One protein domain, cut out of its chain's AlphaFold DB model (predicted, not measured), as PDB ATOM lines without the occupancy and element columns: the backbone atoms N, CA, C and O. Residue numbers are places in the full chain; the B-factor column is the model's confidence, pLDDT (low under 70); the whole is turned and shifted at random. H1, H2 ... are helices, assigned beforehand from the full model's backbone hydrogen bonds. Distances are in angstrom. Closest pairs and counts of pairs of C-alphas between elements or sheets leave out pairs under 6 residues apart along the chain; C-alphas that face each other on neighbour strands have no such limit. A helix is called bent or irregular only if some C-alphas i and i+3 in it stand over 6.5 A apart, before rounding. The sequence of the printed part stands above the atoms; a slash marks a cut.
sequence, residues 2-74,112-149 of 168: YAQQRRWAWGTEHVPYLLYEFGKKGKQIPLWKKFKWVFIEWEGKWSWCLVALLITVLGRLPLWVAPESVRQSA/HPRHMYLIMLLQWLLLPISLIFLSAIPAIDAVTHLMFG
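What this domain is: This is residues 2 to 74 and 112 to 149 of the 168 residues of an uncharacterized protein of uncultured bacterium (UniProt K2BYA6). A helical hairpin of H1 and H2 makes a long stalk, and H5b, the second arm of a sharply bent helix, crosses both of its legs toward the end away from their link. From the foot of this three-helix core two thin limbs spread to opposite sides: residues 64 to 69 stick out on one, and residues 112 to 126, which include the arm H5a, on the other. The printed part has 111 residues, with five named helices in the order H1, H2, H3, H4, H5 and no named strand, and its class is all helix. It is only just extended, close to loose, with a radius of gyration of the C-alphas of 20.0 A, and only just flat, spanning 58 by 50 by 28 A.

Where its parts are: H1, residues 2 to 24, begins at C-alpha 2 (-2.503, -32.711, -21.843) and is 35.3 A long. H2, residues 31 to 58, is 34.3 A long and irregular, with C-alphas 49 and 52 7.4 A apart and a kink of 50 degrees near residue 50. H3, residues 61 to 65, is 6.0 A long, and H4, residues 68 to 71, is 5.0 A long. H5, residues 116 to 147, was assigned as one helix by its hydrogen bonds but is bent, with C-alphas 125 and 128 7.1 A apart. Its arms are H5a, residues 116 to 125, 14.8 A, and H5b, residues 128 to 147, 27.1 A, which ends at C-alpha 147 (15.516, -25.839, -24.809).

How they stand to each other: H1 and H2 form a helical hairpin and touch through residues 34 to 45 of H2 alone, at a shallow tilt of 30 degrees, opposite ways; their closest C-alphas, of Val 15 and Val 38, are 6.4 A apart. H1 touches H5b at a steep tilt of 43 degrees, the same way, with the C-alphas of Arg 6 and Pro 138 closest at 4.9 A. H2 touches H5b with residues 45 to 53 alone, at a steep tilt of 48 degrees, opposite ways; the C-alphas of Cys 49 and Ala 136 are closest, at 4.6 A. The helix packing is mostly crossed, but only just. H5a stands at a steep tilt of 65 degrees to H5b and touches no helix. H2 and H3 meet only through their link, and H3 and H4 are apart. Each O i to N i+4 pair is within hydrogen-bond range in H3, against 13 of 19 in H1, 21 of 24 in H2, 4 of 6 in H5a and 12 of 16 in H5b; H4 is too short for such a pair.

The domain as a whole: The C-alphas farthest apart, of Ser 69 and His 112, are 58.8 A from each other. Residues 75 to 111 are not printed, and C-alphas 74 and 112 are 54.8 A apart across this cut. Of the links that are printed whole, H2 to H3 and H3 to H4 are tight and H1 to H2 is short. The mean pLDDT of the printed part is 83.1; residues 62 to 63, 68, 70 to 72 and 74 are under 70.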
ATOM      1  N   TYR A   2      -3.715 -33.253 -21.202       80.56
ATOM      2  CA  TYR A   2      -2.503 -32.711 -21.843       80.56
ATOM      3  C   TYR A   2      -1.798 -31.608 -21.029       80.56
ATOM      4  O   TYR A   2      -0.653 -31.772 -20.628       80.56
ATOM      5  N   ALA A   3      -2.510 -30.532 -20.670       78.44
ATOM      6  CA  ALA A   3      -1.935 -29.444 -19.868       78.44
ATOM      7  C   ALA A   3      -1.475 -29.883 -18.461       78.44
ATOM      8  O   ALA A   3      -0.607 -29.245 -17.875       78.44
ATOM      9  N   GLN A   4      -2.046 -30.966 -17.918       82.06
ATOM     10  CA  GLN A   4      -1.640 -31.523 -16.625       82.06
ATOM     11  C   GLN A   4      -0.324 -32.296 -16.754       82.06
ATOM     12  O   GLN A   4       0.589 -32.052 -15.974       82.06
ATOM     13  N   GLN A   5      -0.222 -33.165 -17.762       83.44
ATOM     14  CA  GLN A   5       0.988 -33.936 -18.061       83.44
ATOM     15  C   GLN A   5       2.148 -33.019 -18.452       83.44
ATOM     16  O   GLN A   5       3.244 -33.141 -17.916       83.44
ATOM     17  N   ARG A   6       1.880 -31.999 -19.277       83.62
ATOM     18  CA  ARG A   6       2.867 -30.970 -19.623       83.62
ATOM     19  C   ARG A   6       3.373 -30.208 -18.396       83.62
ATOM     20  O   ARG A   6       4.551 -29.893 -18.321       83.62
ATOM     21  N   ARG A   7       2.505 -29.931 -17.414       82.81
ATOM     22  CA  ARG A   7       2.915 -29.279 -16.159       82.81
ATOM     23  C   ARG A   7       3.864 -30.159 -15.352       82.81
ATOM     24  O   ARG A   7       4.828 -29.648 -14.802       82.81
ATOM     25  N   TRP A   8       3.597 -31.460 -15.275       81.94
ATOM     26  CA  TRP A   8       4.506 -32.383 -14.599       81.94
ATOM     27  C   TRP A   8       5.844 -32.497 -15.336       81.94
ATOM     28  O   TRP A   8       6.895 -32.452 -14.703       81.94
ATOM     29  N   ALA A   9       5.818 -32.540 -16.669       83.56
ATOM     30  CA  ALA A   9       7.030 -32.566 -17.480       83.56
ATOM     31  C   ALA A   9       7.831 -31.248 -17.450       83.56
ATOM     32  O   ALA A   9       9.050 -31.265 -17.628       83.56
ATOM     33  N   TRP A  10       7.189 -30.108 -17.162       83.06
ATOM     34  CA  TRP A  10       7.884 -28.830 -16.958       83.06
ATOM     35  C   TRP A  10       8.892 -28.863 -15.798       83.06
ATOM     36  O   TRP A  10       9.852 -28.096 -15.814       83.06
ATOM     37  N   GLY A  11       8.794 -29.839 -14.882       82.25
ATOM     38  CA  GLY A  11       9.833 -30.138 -13.883       82.25
ATOM     39  C   GLY A  11      11.230 -30.426 -14.468       82.25
ATOM     40  O   GLY A  11      12.196 -30.594 -13.732       82.25
ATOM     41  N   THR A  12      11.385 -30.445 -15.796       83.88
ATOM     42  CA  THR A  12      12.680 -30.347 -16.491       83.88
ATOM     43  C   THR A  12      13.496 -29.119 -16.060       83.88
ATOM     44  O   THR A  12      14.724 -29.190 -16.055       83.88
ATOM     45  N   GLU A  13      12.854 -28.035 -15.613       85.56
ATOM     46  CA  GLU A  13      13.531 -26.846 -15.064       85.56
ATOM     47  C   GLU A  13      14.415 -27.143 -13.837       85.56
ATOM     48  O   GLU A  13      15.360 -26.405 -13.550       85.56
ATOM     49  N   HIS A  14      14.174 -28.255 -13.134       87.94
ATOM     50  CA  HIS A  14      15.003 -28.665 -12.003       87.94
ATOM     51  C   HIS A  14      16.430 -29.025 -12.418       87.94
ATOM     52  O   HIS A  14      17.348 -28.832 -11.627       87.94
ATOM     53  N   VAL A  15      16.653 -29.493 -13.651       88.94
ATOM     54  CA  VAL A  15      17.992 -29.851 -14.141       88.94
ATOM     55  C   VAL A  15      18.922 -28.626 -14.195       88.94
ATOM     56  O   VAL A  15      19.958 -28.656 -13.526       88.94
ATOM     57  N   PRO A  16      18.592 -27.525 -14.908       88.56
ATOM     58  CA  PRO A  16      19.432 -26.329 -14.905       88.56
ATOM     59  C   PRO A  16      19.514 -25.672 -13.521       88.56
ATOM     60  O   PRO A  16      20.578 -25.179 -13.151       88.56
ATOM     61  N   TYR A  17      18.441 -25.720 -12.724       89.12
ATOM     62  CA  TYR A  17      18.458 -25.207 -11.353       89.12
ATOM     63  C   TYR A  17      19.447 -25.969 -10.453       89.12
ATOM     64  O   TYR A  17      20.263 -25.356  -9.762       89.12
ATOM     65  N   LEU A  18      19.432 -27.306 -10.494       90.31
ATOM     66  CA  LEU A  18      20.371 -28.151  -9.753       90.31
ATOM     67  C   LEU A  18      21.812 -27.897 -10.187       90.31
ATOM     68  O   LEU A  18      22.694 -27.799  -9.335       90.31
ATOM     69  N   LEU A  19      22.057 -27.760 -11.493       89.81
ATOM     70  CA  LEU A  19      23.383 -27.440 -12.025       89.81
ATOM     71  C   LEU A  19      23.885 -26.085 -11.514       89.81
ATOM     72  O   LEU A  19      25.032 -25.988 -11.072       89.81
ATOM     73  N   TYR A  20      23.024 -25.066 -11.509       90.75
ATOM     74  CA  TYR A  20      23.350 -23.738 -10.993       90.75
ATOM     75  C   TYR A  20      23.681 -23.763  -9.492       90.75
ATOM     76  O   TYR A  20      24.751 -23.313  -9.076       90.75
ATOM     77  N   GLU A  21      22.814 -24.364  -8.673       90.44
ATOM     78  CA  GLU A  21      23.006 -24.459  -7.222       90.44
ATOM     79  C   GLU A  21      24.226 -25.312  -6.845       90.44
ATOM     80  O   GLU A  21      24.995 -24.964  -5.942       90.44
ATOM     81  N   PHE A  22      24.465 -26.417  -7.553       90.94
ATOM     82  CA  PHE A  22      25.658 -27.237  -7.349       90.94
ATOM     83  C   PHE A  22      26.941 -26.545  -7.806       90.94
ATOM     84  O   PHE A  22      27.991 -26.795  -7.202       90.94
ATOM     85  N   GLY A  23      26.876 -25.676  -8.815       86.62
ATOM     86  CA  GLY A  23      27.969 -24.781  -9.187       86.62
ATOM     87  C   GLY A  23      28.288 -23.800  -8.059       86.62
ATOM     88  O   GLY A  23      29.419 -23.764  -7.574       86.62
ATOM     89  N   LYS A  24      27.269 -23.095  -7.554       89.75
ATOM     90  CA  LYS A  24      27.395 -22.096  -6.479       89.75
ATOM     91  C   LYS A  24      27.933 -22.675  -5.170       89.75
ATOM     92  O   LYS A  24      28.802 -22.082  -4.538       89.75
ATOM     93  N   LYS A  25      27.447 -23.850  -4.756       84.19
ATOM     94  CA  LYS A  25      27.861 -24.502  -3.498       84.19
ATOM     95  C   LYS A  25      29.252 -25.145  -3.559       84.19
ATOM     96  O   LYS A  25      29.750 -25.619  -2.536       84.19
ATOM     97  N   GLY A  26      29.905 -25.157  -4.726       81.38
ATOM     98  CA  GLY A  26      31.320 -25.510  -4.861       81.38
ATOM     99  C   GLY A  26      31.688 -26.833  -4.178       81.38
ATOM    100  O   GLY A  26      31.023 -27.849  -4.376       81.38
ATOM    101  N   LYS A  27      32.742 -26.839  -3.356       79.50
ATOM    102  CA  LYS A  27      33.266 -28.050  -2.692       79.50
ATOM    103  C   LYS A  27      32.460 -28.521  -1.470       79.50
ATOM    104  O   LYS A  27      32.790 -29.563  -0.919       79.50
ATOM    105  N   GLN A  28      31.404 -27.812  -1.058       87.81
ATOM    106  CA  GLN A  28      30.591 -28.209   0.107       87.81
ATOM    107  C   GLN A  28      29.818 -29.517  -0.126       87.81
ATOM    108  O   GLN A  28      29.405 -30.182   0.820       87.81
ATOM    109  N   ILE A  29      29.607 -29.889  -1.393       87.06
ATOM    110  CA  ILE A  29      28.906 -31.111  -1.787       87.06
ATOM    111  C   ILE A  29      29.878 -31.989  -2.586       87.06
ATOM    112  O   ILE A  29      30.469 -31.495  -3.553       87.06
ATOM    113  N   PRO A  30      30.023 -33.285  -2.254       91.44
ATOM    114  CA  PRO A  30      30.890 -34.191  -2.998       91.44
ATOM    115  C   PRO A  30      30.417 -34.353  -4.448       91.44
ATOM    116  O   PRO A  30      29.215 -34.457  -4.715       91.44
ATOM    117  N   LEU A  31      31.369 -34.422  -5.386       88.25
ATOM    118  CA  LEU A  31      31.107 -34.498  -6.831       88.25
ATOM    119  C   LEU A  31      30.180 -35.659  -7.203       88.25
ATOM    120  O   LEU A  31      29.260 -35.476  -7.997       88.25
ATOM    121  N   TRP A  32      30.346 -36.817  -6.559       91.31
ATOM    122  CA  TRP A  32      29.488 -37.977  -6.796       91.31
ATOM    123  C   TRP A  32      28.017 -37.711  -6.464       91.31
ATOM    124  O   TRP A  32      27.129 -38.106  -7.211       91.31
ATOM    125  N   LYS A  33      27.739 -36.985  -5.372       90.12
ATOM    126  CA  LYS A  33      26.363 -36.649  -4.985       90.12
ATOM    127  C   LYS A  33      25.739 -35.695  -5.999       90.12
ATOM    128  O   LYS A  33      24.582 -35.881  -6.358       90.12
ATOM    129  N   LYS A  34      26.510 -34.727  -6.503       90.19
ATOM    130  CA  LYS A  34      26.058 -33.818  -7.566       90.19
ATOM    131  C   LYS A  34      25.713 -34.585  -8.837       90.19
ATOM    132  O   LYS A  34      24.603 -34.449  -9.338       90.19
ATOM    133  N   PHE A  35      26.640 -35.423  -9.306       91.19
ATOM    134  CA  PHE A  35      26.447 -36.227 -10.507       91.19
ATOM    135  C   PHE A  35      25.251 -37.166 -10.361       91.19
ATOM    136  O   PHE A  35      24.389 -37.159 -11.225       91.19
ATOM    137  N   LYS A  36      25.136 -37.896  -9.245       93.44
ATOM    138  CA  LYS A  36      24.011 -38.804  -8.986       93.44
ATOM    139  C   LYS A  36      22.663 -38.095  -9.113       93.44
ATOM    140  O   LYS A  36      21.786 -38.598  -9.802       93.44
ATOM    141  N   TRP A  37      22.485 -36.949  -8.455       91.69
ATOM    142  CA  TRP A  37      21.201 -36.242  -8.484       91.69
ATOM    143  C   TRP A  37      20.902 -35.629  -9.847       91.69
ATOM    144  O   TRP A  37      19.782 -35.763 -10.321       91.69
ATOM    145  N   VAL A  38      21.895 -35.021 -10.501       92.62
ATOM    146  CA  VAL A  38      21.721 -34.504 -11.867       92.62
ATOM    147  C   VAL A  38      21.404 -35.639 -12.834       92.62
ATOM    148  O   VAL A  38      20.509 -35.491 -13.652       92.62
ATOM    149  N   PHE A  39      22.098 -36.772 -12.724       92.62
ATOM    150  CA  PHE A  39      21.898 -37.930 -13.586       92.62
ATOM    151  C   PHE A  39      20.509 -38.533 -13.403       92.62
ATOM    152  O   PHE A  39      19.826 -38.718 -14.395       92.62
ATOM    153  N   ILE A  40      20.063 -38.773 -12.164       91.81
ATOM    154  CA  ILE A  40      18.701 -39.266 -11.884       91.81
ATOM    155  C   ILE A  40      17.659 -38.300 -12.449       91.81
ATOM    156  O   ILE A  40      16.709 -38.716 -13.109       91.81
ATOM    157  N   GLU A  41      17.848 -37.003 -12.202       90.81
ATOM    158  CA  GLU A  41      16.898 -35.995 -12.644       90.81
ATOM    159  C   GLU A  41      16.857 -35.925 -14.170       90.81
ATOM    160  O   GLU A  41      15.772 -35.861 -14.728       90.81
ATOM    161  N   TRP A  42      18.006 -35.961 -14.842       90.00
ATOM    162  CA  TRP A  42      18.136 -35.896 -16.296       90.00
ATOM    163  C   TRP A  42      17.638 -37.173 -16.979       90.00
ATOM    164  O   TRP A  42      16.749 -37.098 -17.827       90.00
ATOM    165  N   GLU A  43      18.148 -38.336 -16.571       91.88
ATOM    166  CA  GLU A  43      17.771 -39.649 -17.100       91.88
ATOM    167  C   GLU A  43      16.263 -39.870 -16.972       91.88
ATOM    168  O   GLU A  43      15.629 -40.246 -17.953       91.88
ATOM    169  N   GLY A  44      15.652 -39.493 -15.844       88.25
ATOM    170  CA  GLY A  44      14.207 -39.612 -15.663       88.25
ATOM    171  C   GLY A  44      13.383 -38.834 -16.702       88.25
ATOM    172  O   GLY A  44      12.363 -39.341 -17.171       88.25
ATOM    173  N   LYS A  45      13.815 -37.631 -17.125       88.19
ATOM    174  CA  LYS A  45      13.112 -36.865 -18.186       88.19
ATOM    175  C   LYS A  45      13.304 -37.517 -19.543       88.19
ATOM    176  O   LYS A  45      12.349 -37.607 -20.314       88.19
ATOM    177  N   TRP A  46      14.530 -37.947 -19.835       87.44
ATOM    178  CA  TRP A  46      14.852 -38.631 -21.084       87.44
ATOM    179  C   TRP A  46      14.032 -39.906 -21.224       87.44
ATOM    180  O   TRP A  46      13.374 -40.106 -22.246       87.44
ATOM    181  N   SER A  47      13.982 -40.704 -20.162       87.94
ATOM    182  CA  SER A  47      13.194 -41.923 -20.106       87.94
ATOM    183  C   SER A  47      11.701 -41.639 -20.274       87.94
ATOM    184  O   SER A  47      11.044 -42.296 -21.080       87.94
ATOM    185  N   TRP A  48      11.165 -40.597 -19.634       85.12
ATOM    186  CA  TRP A  48       9.767 -40.205 -19.827       85.12
ATOM    187  C   TRP A  48       9.456 -39.799 -21.281       85.12
ATOM    188  O   TRP A  48       8.448 -40.225 -21.845       85.12
ATOM    189  N   CYS A  49      10.329 -39.025 -21.926       86.50
ATOM    190  CA  CYS A  49      10.109 -38.573 -23.302       86.50
ATOM    191  C   CYS A  49      10.272 -39.697 -24.334       86.50
ATOM    192  O   CYS A  49       9.548 -39.733 -25.328       86.50
ATOM    193  N   LEU A  50      11.239 -40.594 -24.125       86.81
ATOM    194  CA  LEU A  50      11.714 -41.492 -25.174       86.81
ATOM    195  C   LEU A  50      11.330 -42.950 -24.977       86.81
ATOM    196  O   LEU A  50      11.147 -43.622 -25.981       86.81
ATOM    197  N   VAL A  51      11.172 -43.472 -23.757       84.62
ATOM    198  CA  VAL A  51      11.004 -44.928 -23.547       84.62
ATOM    199  C   VAL A  51       9.813 -45.488 -24.325       84.62
ATOM    200  O   VAL A  51       9.952 -46.509 -24.996       84.62
ATOM    201  N   ALA A  52       8.669 -44.798 -24.326       83.56
ATOM    202  CA  ALA A  52       7.494 -45.236 -25.087       83.56
ATOM    203  C   ALA A  52       7.741 -45.243 -26.611       83.56
ATOM    204  O   ALA A  52       7.298 -46.156 -27.312       83.56
ATOM    205  N   LEU A  53       8.483 -44.259 -27.127       82.19
ATOM    206  CA  LEU A  53       8.849 -44.167 -28.544       82.19
ATOM    207  C   LEU A  53       9.912 -45.206 -28.921       82.19
ATOM    208  O   LEU A  53       9.813 -45.862 -29.951       82.19
ATOM    209  N   LEU A  54      10.911 -45.405 -28.065       82.62
ATOM    210  CA  LEU A  54      11.984 -46.365 -28.276       82.62
ATOM    211  C   LEU A  54      11.443 -47.791 -28.279       82.62
ATOM    212  O   LEU A  54      11.742 -48.530 -29.203       82.62
ATOM    213  N   ILE A  55      10.597 -48.176 -27.323       78.62
ATOM    214  CA  ILE A  55      10.018 -49.530 -27.292       78.62
ATOM    215  C   ILE A  55       9.189 -49.805 -28.555       78.62
ATOM    216  O   ILE A  55       9.254 -50.895 -29.121       78.62
ATOM    217  N   THR A  56       8.428 -48.814 -29.023       78.25
ATOM    218  CA  THR A  56       7.544 -48.974 -30.186       78.25
ATOM    219  C   THR A  56       8.303 -48.985 -31.512       78.25
ATOM    220  O   THR A  56       7.958 -49.770 -32.397       78.25
ATOM    221  N   VAL A  57       9.350 -48.166 -31.646       80.44
ATOM    222  CA  VAL A  57      10.144 -48.033 -32.877       80.44
ATOM    223  C   VAL A  57      11.322 -49.012 -32.912       80.44
ATOM    224  O   VAL A  57      11.462 -49.753 -33.883       80.44
ATOM    225  N   LEU A  58      12.154 -49.077 -31.864       74.88
ATOM    226  CA  LEU A  58      13.358 -49.926 -31.843       74.88
ATOM    227  C   LEU A  58      13.041 -51.417 -31.924       74.88
ATOM    228  O   LEU A  58      13.848 -52.161 -32.466       74.88
ATOM    229  N   GLY A  59      11.873 -51.865 -31.454       70.56
ATOM    230  CA  GLY A  59      11.468 -53.265 -31.610       70.56
ATOM    231  C   GLY A  59      11.333 -53.706 -33.075       70.56
ATOM    232  O   GLY A  59      11.485 -54.885 -33.378       70.56
ATOM    233  N   ARG A  60      11.072 -52.769 -33.998       73.12
ATOM    234  CA  ARG A  60      10.886 -53.038 -35.437       73.12
ATOM    235  C   ARG A  60      12.014 -52.484 -36.305       73.12
ATOM    236  O   ARG A  60      12.173 -52.921 -37.440       73.12
ATOM    237  N   LEU A  61      12.818 -51.568 -35.771       75.75
ATOM    238  CA  LEU A  61      13.894 -50.889 -36.491       75.75
ATOM    239  C   LEU A  61      14.915 -51.854 -37.135       75.75
ATOM    240  O   LEU A  61      15.223 -51.656 -38.311       75.75
ATOM    241  N   PRO A  62      15.385 -52.934 -36.472       69.00
ATOM    242  CA  PRO A  62      16.289 -53.895 -37.107       69.00
ATOM    243  C   PRO A  62      15.664 -54.604 -38.311       69.00
ATOM    244  O   PRO A  62      16.361 -54.889 -39.274       69.00
ATOM    245  N   LEU A  63      14.352 -54.858 -38.290       69.88
ATOM    246  CA  LEU A  63      13.652 -55.503 -39.406       69.88
ATOM    247  C   LEU A  63      13.512 -54.570 -40.614       69.88
ATOM    248  O   LEU A  63      13.495 -55.040 -41.745       69.88
ATOM    249  N   TRP A  64      13.411 -53.260 -40.379       75.31
ATOM    250  CA  TRP A  64      13.261 -52.263 -41.442       75.31
ATOM    251  C   TRP A  64      14.588 -51.804 -42.045       75.31
ATOM    252  O   TRP A  64      14.629 -51.477 -43.225       75.31
ATOM    253  N   VAL A  65      15.663 -51.766 -41.251       76.12
ATOM    254  CA  VAL A  65      16.940 -51.158 -41.661       76.12
ATOM    255  C   VAL A  65      18.012 -52.204 -42.007       76.12
ATOM    256  O   VAL A  65      19.001 -51.851 -42.642       76.12
ATOM    257  N   ALA A  66      17.852 -53.486 -41.640       73.06
ATOM    258  CA  ALA A  66      18.887 -54.503 -41.865       73.06
ATOM    259  C   ALA A  66      19.088 -54.865 -43.359       73.06
ATOM    260  O   ALA A  66      18.196 -55.462 -43.982       73.06
ATOM    261  N   PRO A  67      20.290 -54.613 -43.923       72.31
ATOM    262  CA  PRO A  67      20.673 -55.096 -45.251       72.31
ATOM    263  C   PRO A  67      20.718 -56.633 -45.307       72.31
ATOM    264  O   PRO A  67      20.933 -57.282 -44.280       72.31
ATOM    265  N   GLU A  68      20.587 -57.225 -46.502       69.94
ATOM    266  CA  GLU A  68      20.679 -58.687 -46.723       69.94
ATOM    267  C   GLU A  68      21.924 -59.318 -46.063       69.94
ATOM    268  O   GLU A  68      21.846 -60.408 -45.498       69.94
ATOM    269  N   SER A  69      23.060 -58.609 -46.069       70.19
ATOM    270  CA  SER A  69      24.325 -59.062 -45.471       70.19
ATOM    271  C   SER A  69      24.284 -59.161 -43.943       70.19
ATOM    272  O   SER A  69      24.892 -60.057 -43.361       70.19
ATOM    273  N   VAL A  70      23.540 -58.276 -43.274       66.38
ATOM    274  CA  VAL A  70      23.368 -58.289 -41.812       66.38
ATOM    275  C   VAL A  70      22.305 -59.304 -41.406       66.38
ATOM    276  O   VAL A  70      22.420 -59.903 -40.338       66.38
ATOM    277  N   ARG A  71      21.325 -59.576 -42.276       64.50
ATOM    278  CA  ARG A  71      20.315 -60.629 -42.079       64.50
ATOM    279  C   ARG A  71      20.917 -62.034 -41.935       64.50
ATOM    280  O   ARG A  71      20.325 -62.864 -41.256       64.50
ATOM    281  N   GLN A  72      22.099 -62.281 -42.506       64.44
ATOM    282  CA  GLN A  72      22.838 -63.545 -42.345       64.44
ATOM    283  C   GLN A  72      23.814 -63.559 -41.160       64.44
ATOM    284  O   GLN A  72      24.452 -64.575 -40.890       64.44
ATOM    285  N   SER A  73      23.950 -62.450 -40.432       71.69
ATOM    286  CA  SER A  73      24.830 -62.394 -39.267       71.69
ATOM    287  C   SER A  73      24.237 -63.160 -38.081       71.69
ATOM    288  O   SER A  73      23.027 -63.132 -37.837       71.69
ATOM    289  N   ALA A  74      25.101 -63.781 -37.272       67.62
ATOM    290  CA  ALA A  74      24.696 -64.427 -36.021       67.62
ATOM    291  C   ALA A  74      23.976 -63.458 -35.060       67.62
ATOM    292  O   ALA A  74      23.150 -63.879 -34.253       67.62
ATOM    293  N   HIS A 112     -18.671 -46.488  -5.607       75.88
ATOM    294  CA  HIS A 112     -18.391 -46.976  -6.955       75.88
ATOM    295  C   HIS A 112     -18.923 -48.399  -7.158       75.88
ATOM    296  O   HIS A 112     -18.724 -49.244  -6.287       75.88
ATOM    297  N   PRO A 113     -19.547 -48.715  -8.307       79.88
ATOM    298  CA  PRO A 113     -20.105 -50.034  -8.616       79.88
ATOM    299  C   PRO A 113     -19.037 -51.063  -9.031       79.88
ATOM    300  O   PRO A 113     -17.945 -50.714  -9.476       79.88
ATOM    301  N   ARG A 114     -19.334 -52.371  -8.896       76.44
ATOM    302  CA  ARG A 114     -18.338 -53.457  -9.088       76.44
ATOM    303  C   ARG A 114     -17.796 -53.568 -10.518       76.44
ATOM    304  O   ARG A 114     -16.664 -54.007 -10.690       76.44
ATOM    305  N   HIS A 115     -18.543 -53.099 -11.516       79.56
ATOM    306  CA  HIS A 115     -18.094 -53.072 -12.912       79.56
ATOM    307  C   HIS A 115     -16.956 -52.067 -13.175       79.56
ATOM    308  O   HIS A 115     -16.313 -52.143 -14.217       79.56
ATOM    309  N   MET A 116     -16.642 -51.164 -12.236       78.00
ATOM    310  CA  MET A 116     -15.470 -50.283 -12.348       78.00
ATOM    311  C   MET A 116     -14.149 -51.064 -12.411       78.00
ATOM    312  O   MET A 116     -13.197 -50.580 -13.013       78.00
ATOM    313  N   TYR A 117     -14.093 -52.297 -11.892       77.94
ATOM    314  CA  TYR A 117     -12.923 -53.166 -12.070       77.94
ATOM    315  C   TYR A 117     -12.715 -53.604 -13.528       77.94
ATOM    316  O   TYR A 117     -11.574 -53.687 -13.975       77.94
ATOM    317  N   LEU A 118     -13.792 -53.823 -14.292       81.94
ATOM    318  CA  LEU A 118     -13.700 -54.102 -15.732       81.94
ATOM    319  C   LEU A 118     -13.200 -52.877 -16.498       81.94
ATOM    320  O   LEU A 118     -12.352 -53.008 -17.374       81.94
ATOM    321  N   ILE A 119     -13.674 -51.682 -16.134       83.12
ATOM    322  CA  ILE A 119     -13.180 -50.421 -16.709       83.12
ATOM    323  C   ILE A 119     -11.694 -50.237 -16.381       83.12
ATOM    324  O   ILE A 119     -10.918 -49.869 -17.257       83.12
ATOM    325  N   MET A 120     -11.282 -50.546 -15.150       79.50
ATOM    326  CA  MET A 120      -9.880 -50.503 -14.740       79.50
ATOM    327  C   MET A 120      -9.025 -51.479 -15.556       79.50
ATOM    328  O   MET A 120      -7.945 -51.105 -15.990       79.50
ATOM    329  N   LEU A 121      -9.509 -52.693 -15.840       79.50
ATOM    330  CA  LEU A 121      -8.813 -53.636 -16.723       79.50
ATOM    331  C   LEU A 121      -8.723 -53.105 -18.165       79.50
ATOM    332  O   LEU A 121      -7.657 -53.134 -18.772       79.50
ATOM    333  N   LEU A 122      -9.817 -52.560 -18.703       84.25
ATOM    334  CA  LEU A 122      -9.855 -51.963 -20.043       84.25
ATOM    335  C   LEU A 122      -8.904 -50.762 -20.181       84.25
ATOM    336  O   LEU A 122      -8.360 -50.539 -21.260       84.25
ATOM    337  N   GLN A 123      -8.645 -50.018 -19.100       82.81
ATOM    338  CA  GLN A 123      -7.647 -48.942 -19.101       82.81
ATOM    339  C   GLN A 123      -6.236 -49.453 -19.408       82.81
ATOM    340  O   GLN A 123      -5.482 -48.744 -20.073       82.81
ATOM    341  N   TRP A 124      -5.882 -50.677 -18.999       80.00
ATOM    342  CA  TRP A 124      -4.570 -51.252 -19.312       80.00
ATOM    343  C   TRP A 124      -4.373 -51.463 -20.816       80.00
ATOM    344  O   TRP A 124      -3.279 -51.232 -21.325       80.00
ATOM    345  N   LEU A 125      -5.439 -51.794 -21.553       80.44
ATOM    346  CA  LEU A 125      -5.393 -51.915 -23.015       80.44
ATOM    347  C   LEU A 125      -5.096 -50.567 -23.702       80.44
ATOM    348  O   LEU A 125      -4.494 -50.522 -24.772       80.44
ATOM    349  N   LEU A 126      -5.496 -49.457 -23.074       83.50
ATOM    350  CA  LEU A 126      -5.279 -48.098 -23.575       83.50
ATOM    351  C   LEU A 126      -3.899 -47.532 -23.209       83.50
ATOM    352  O   LEU A 126      -3.511 -46.488 -23.742       83.50
ATOM    353  N   LEU A 127      -3.138 -48.185 -22.323       81.31
ATOM    354  CA  LEU A 127      -1.805 -47.734 -21.908       81.31
ATOM    355  C   LEU A 127      -0.817 -47.537 -23.065       81.31
ATOM    356  O   LEU A 127      -0.266 -46.443 -23.141       81.31
ATOM    357  N   PRO A 128      -0.593 -48.486 -23.996       77.31
ATOM    358  CA  PRO A 128       0.404 -48.292 -25.052       77.31
ATOM    359  C   PRO A 128       0.119 -47.056 -25.915       77.31
ATOM    360  O   PRO A 128       1.035 -46.324 -26.277       77.31
ATOM    361  N   ILE A 129      -1.155 -46.771 -26.189       82.50
ATOM    362  CA  ILE A 129      -1.564 -45.604 -26.978       82.50
ATOM    363  C   ILE A 129      -1.443 -44.330 -26.130       82.50
ATOM    364  O   ILE A 129      -0.837 -43.344 -26.549       82.50
ATOM    365  N   SER A 130      -1.984 -44.341 -24.912       83.81
ATOM    366  CA  SER A 130      -1.969 -43.165 -24.036       83.81
ATOM    367  C   SER A 130      -0.559 -42.765 -23.587       83.81
ATOM    368  O   SER A 130      -0.282 -41.572 -23.481       83.81
ATOM    369  N   LEU A 131       0.364 -43.710 -23.399       83.62
ATOM    370  CA  LEU A 131       1.761 -43.420 -23.064       83.62
ATOM    371  C   LEU A 131       2.492 -42.687 -24.197       83.62
ATOM    372  O   LEU A 131       3.324 -41.825 -23.939       83.62
ATOM    373  N   ILE A 132       2.160 -42.959 -25.455       84.06
ATOM    374  CA  ILE A 132       2.762 -42.232 -26.577       84.06
ATOM    375  C   ILE A 132       2.128 -40.840 -26.676       84.06
ATOM    376  O   ILE A 132       2.808 -39.825 -26.539       84.06
ATOM    377  N   PHE A 133       0.805 -40.774 -26.853       84.56
ATOM    378  CA  PHE A 133       0.138 -39.519 -27.208       84.56
ATOM    379  C   PHE A 133      -0.095 -38.575 -26.026       84.56
ATOM    380  O   PHE A 133      -0.007 -37.358 -26.173       84.56
ATOM    381  N   LEU A 134      -0.420 -39.118 -24.853       84.19
ATOM    382  CA  LEU A 134      -0.788 -38.330 -23.673       84.19
ATOM    383  C   LEU A 134       0.355 -38.191 -22.665       84.19
ATOM    384  O   LEU A 134       0.219 -37.384 -21.749       84.19
ATOM    385  N   SER A 135       1.450 -38.943 -22.817       84.56
ATOM    386  CA  SER A 135       2.613 -38.883 -21.922       84.56
ATOM    387  C   SER A 135       3.867 -38.384 -22.651       84.56
ATOM    388  O   SER A 135       4.331 -37.289 -22.345       84.56
ATOM    389  N   ALA A 136       4.360 -39.091 -23.676       86.50
ATOM    390  CA  ALA A 136       5.601 -38.714 -24.364       86.50
ATOM    391  C   ALA A 136       5.499 -37.368 -25.108       86.50
ATOM    392  O   ALA A 136       6.356 -36.504 -24.929       86.50
ATOM    393  N   ILE A 137       4.436 -37.139 -25.888       87.56
ATOM    394  CA  ILE A 137       4.255 -35.880 -26.642       87.56
ATOM    395  C   ILE A 137       4.248 -34.632 -25.737       87.56
ATOM    396  O   ILE A 137       5.036 -33.721 -25.996       87.56
ATOM    397  N   PRO A 138       3.405 -34.526 -24.686       86.06
ATOM    398  CA  PRO A 138       3.436 -33.355 -23.808       86.06
ATOM    399  C   PRO A 138       4.751 -33.223 -23.030       86.06
ATOM    400  O   PRO A 138       5.113 -32.104 -22.664       86.06
ATOM    401  N   ALA A 139       5.465 -34.327 -22.779       86.31
ATOM    402  CA  ALA A 139       6.781 -34.276 -22.157       86.31
ATOM    403  C   ALA A 139       7.832 -33.661 -23.090       86.31
ATOM    404  O   ALA A 139       8.531 -32.729 -22.696       86.31
ATOM    405  N   ILE A 140       7.866 -34.098 -24.351       88.25
ATOM    406  CA  ILE A 140       8.723 -33.518 -25.393       88.25
ATOM    407  C   ILE A 140       8.382 -32.040 -25.606       88.25
ATOM    408  O   ILE A 140       9.291 -31.216 -25.694       88.25
ATOM    409  N   ASP A 141       7.094 -31.682 -25.631       87.88
ATOM    410  CA  ASP A 141       6.650 -30.285 -25.738       87.88
ATOM    411  C   ASP A 141       7.239 -29.428 -24.605       87.88
ATOM    412  O   ASP A 141       7.841 -28.389 -24.862       87.88
ATOM    413  N   ALA A 142       7.157 -29.882 -23.350       86.19
ATOM    414  CA  ALA A 142       7.720 -29.154 -22.211       86.19
ATOM    415  C   ALA A 142       9.253 -29.014 -22.279       86.19
ATOM    416  O   ALA A 142       9.782 -27.923 -22.057       86.19
ATOM    417  N   VAL A 143       9.966 -30.101 -22.594       87.00
ATOM    418  CA  VAL A 143      11.436 -30.109 -22.669       87.00
ATOM    419  C   VAL A 143      11.924 -29.201 -23.797       87.00
ATOM    420  O   VAL A 143      12.817 -28.381 -23.587       87.00
ATOM    421  N   THR A 144      11.318 -29.296 -24.981       87.56
ATOM    422  CA  THR A 144      11.694 -28.470 -26.137       87.56
ATOM    423  C   THR A 144      11.417 -26.989 -25.892       87.56
ATOM    424  O   THR A 144      12.252 -26.159 -26.237       87.56
ATOM    425  N   HIS A 145      10.317 -26.637 -25.220       88.25
ATOM    426  CA  HIS A 145      10.056 -25.259 -24.794       88.25
ATOM    427  C   HIS A 145      11.193 -24.695 -23.935       88.25
ATOM    428  O   HIS A 145      11.665 -23.588 -24.201       88.25
ATOM    429  N   LEU A 146      11.684 -25.472 -22.962       85.88
ATOM    430  CA  LEU A 146      12.828 -25.073 -22.143       85.88
ATOM    431  C   LEU A 146      14.110 -24.948 -22.982       85.88
ATOM    432  O   LEU A 146      14.843 -23.975 -22.824       85.88
ATOM    433  N   MET A 147      14.357 -25.885 -23.904       85.44
ATOM    434  CA  MET A 147      15.516 -25.839 -24.809       85.44
ATOM    435  C   MET A 147      15.509 -24.602 -25.717       85.44
ATOM    436  O   MET A 147      16.561 -24.022 -25.967       85.44
ATOM    437  N   PHE A 148      14.334 -24.173 -26.182       89.19
ATOM    438  CA  PHE A 148      14.162 -22.971 -27.002       89.19
ATOM    439  C   PHE A 148      14.013 -21.679 -26.177       89.19
ATOM    440  O   PHE A 148      13.694 -20.634 -26.742       89.19
ATOM    441  N   GLY A 149      14.207 -21.726 -24.853       81.81
ATOM    442  CA  GLY A 149      14.103 -20.555 -23.972       81.81
ATOM    443  C   GLY A 149      12.683 -19.994 -23.823       81.81
ATOM    444  O   GLY A 149      12.503 -18.881 -23.333       81.81
TER     445      GLY A 149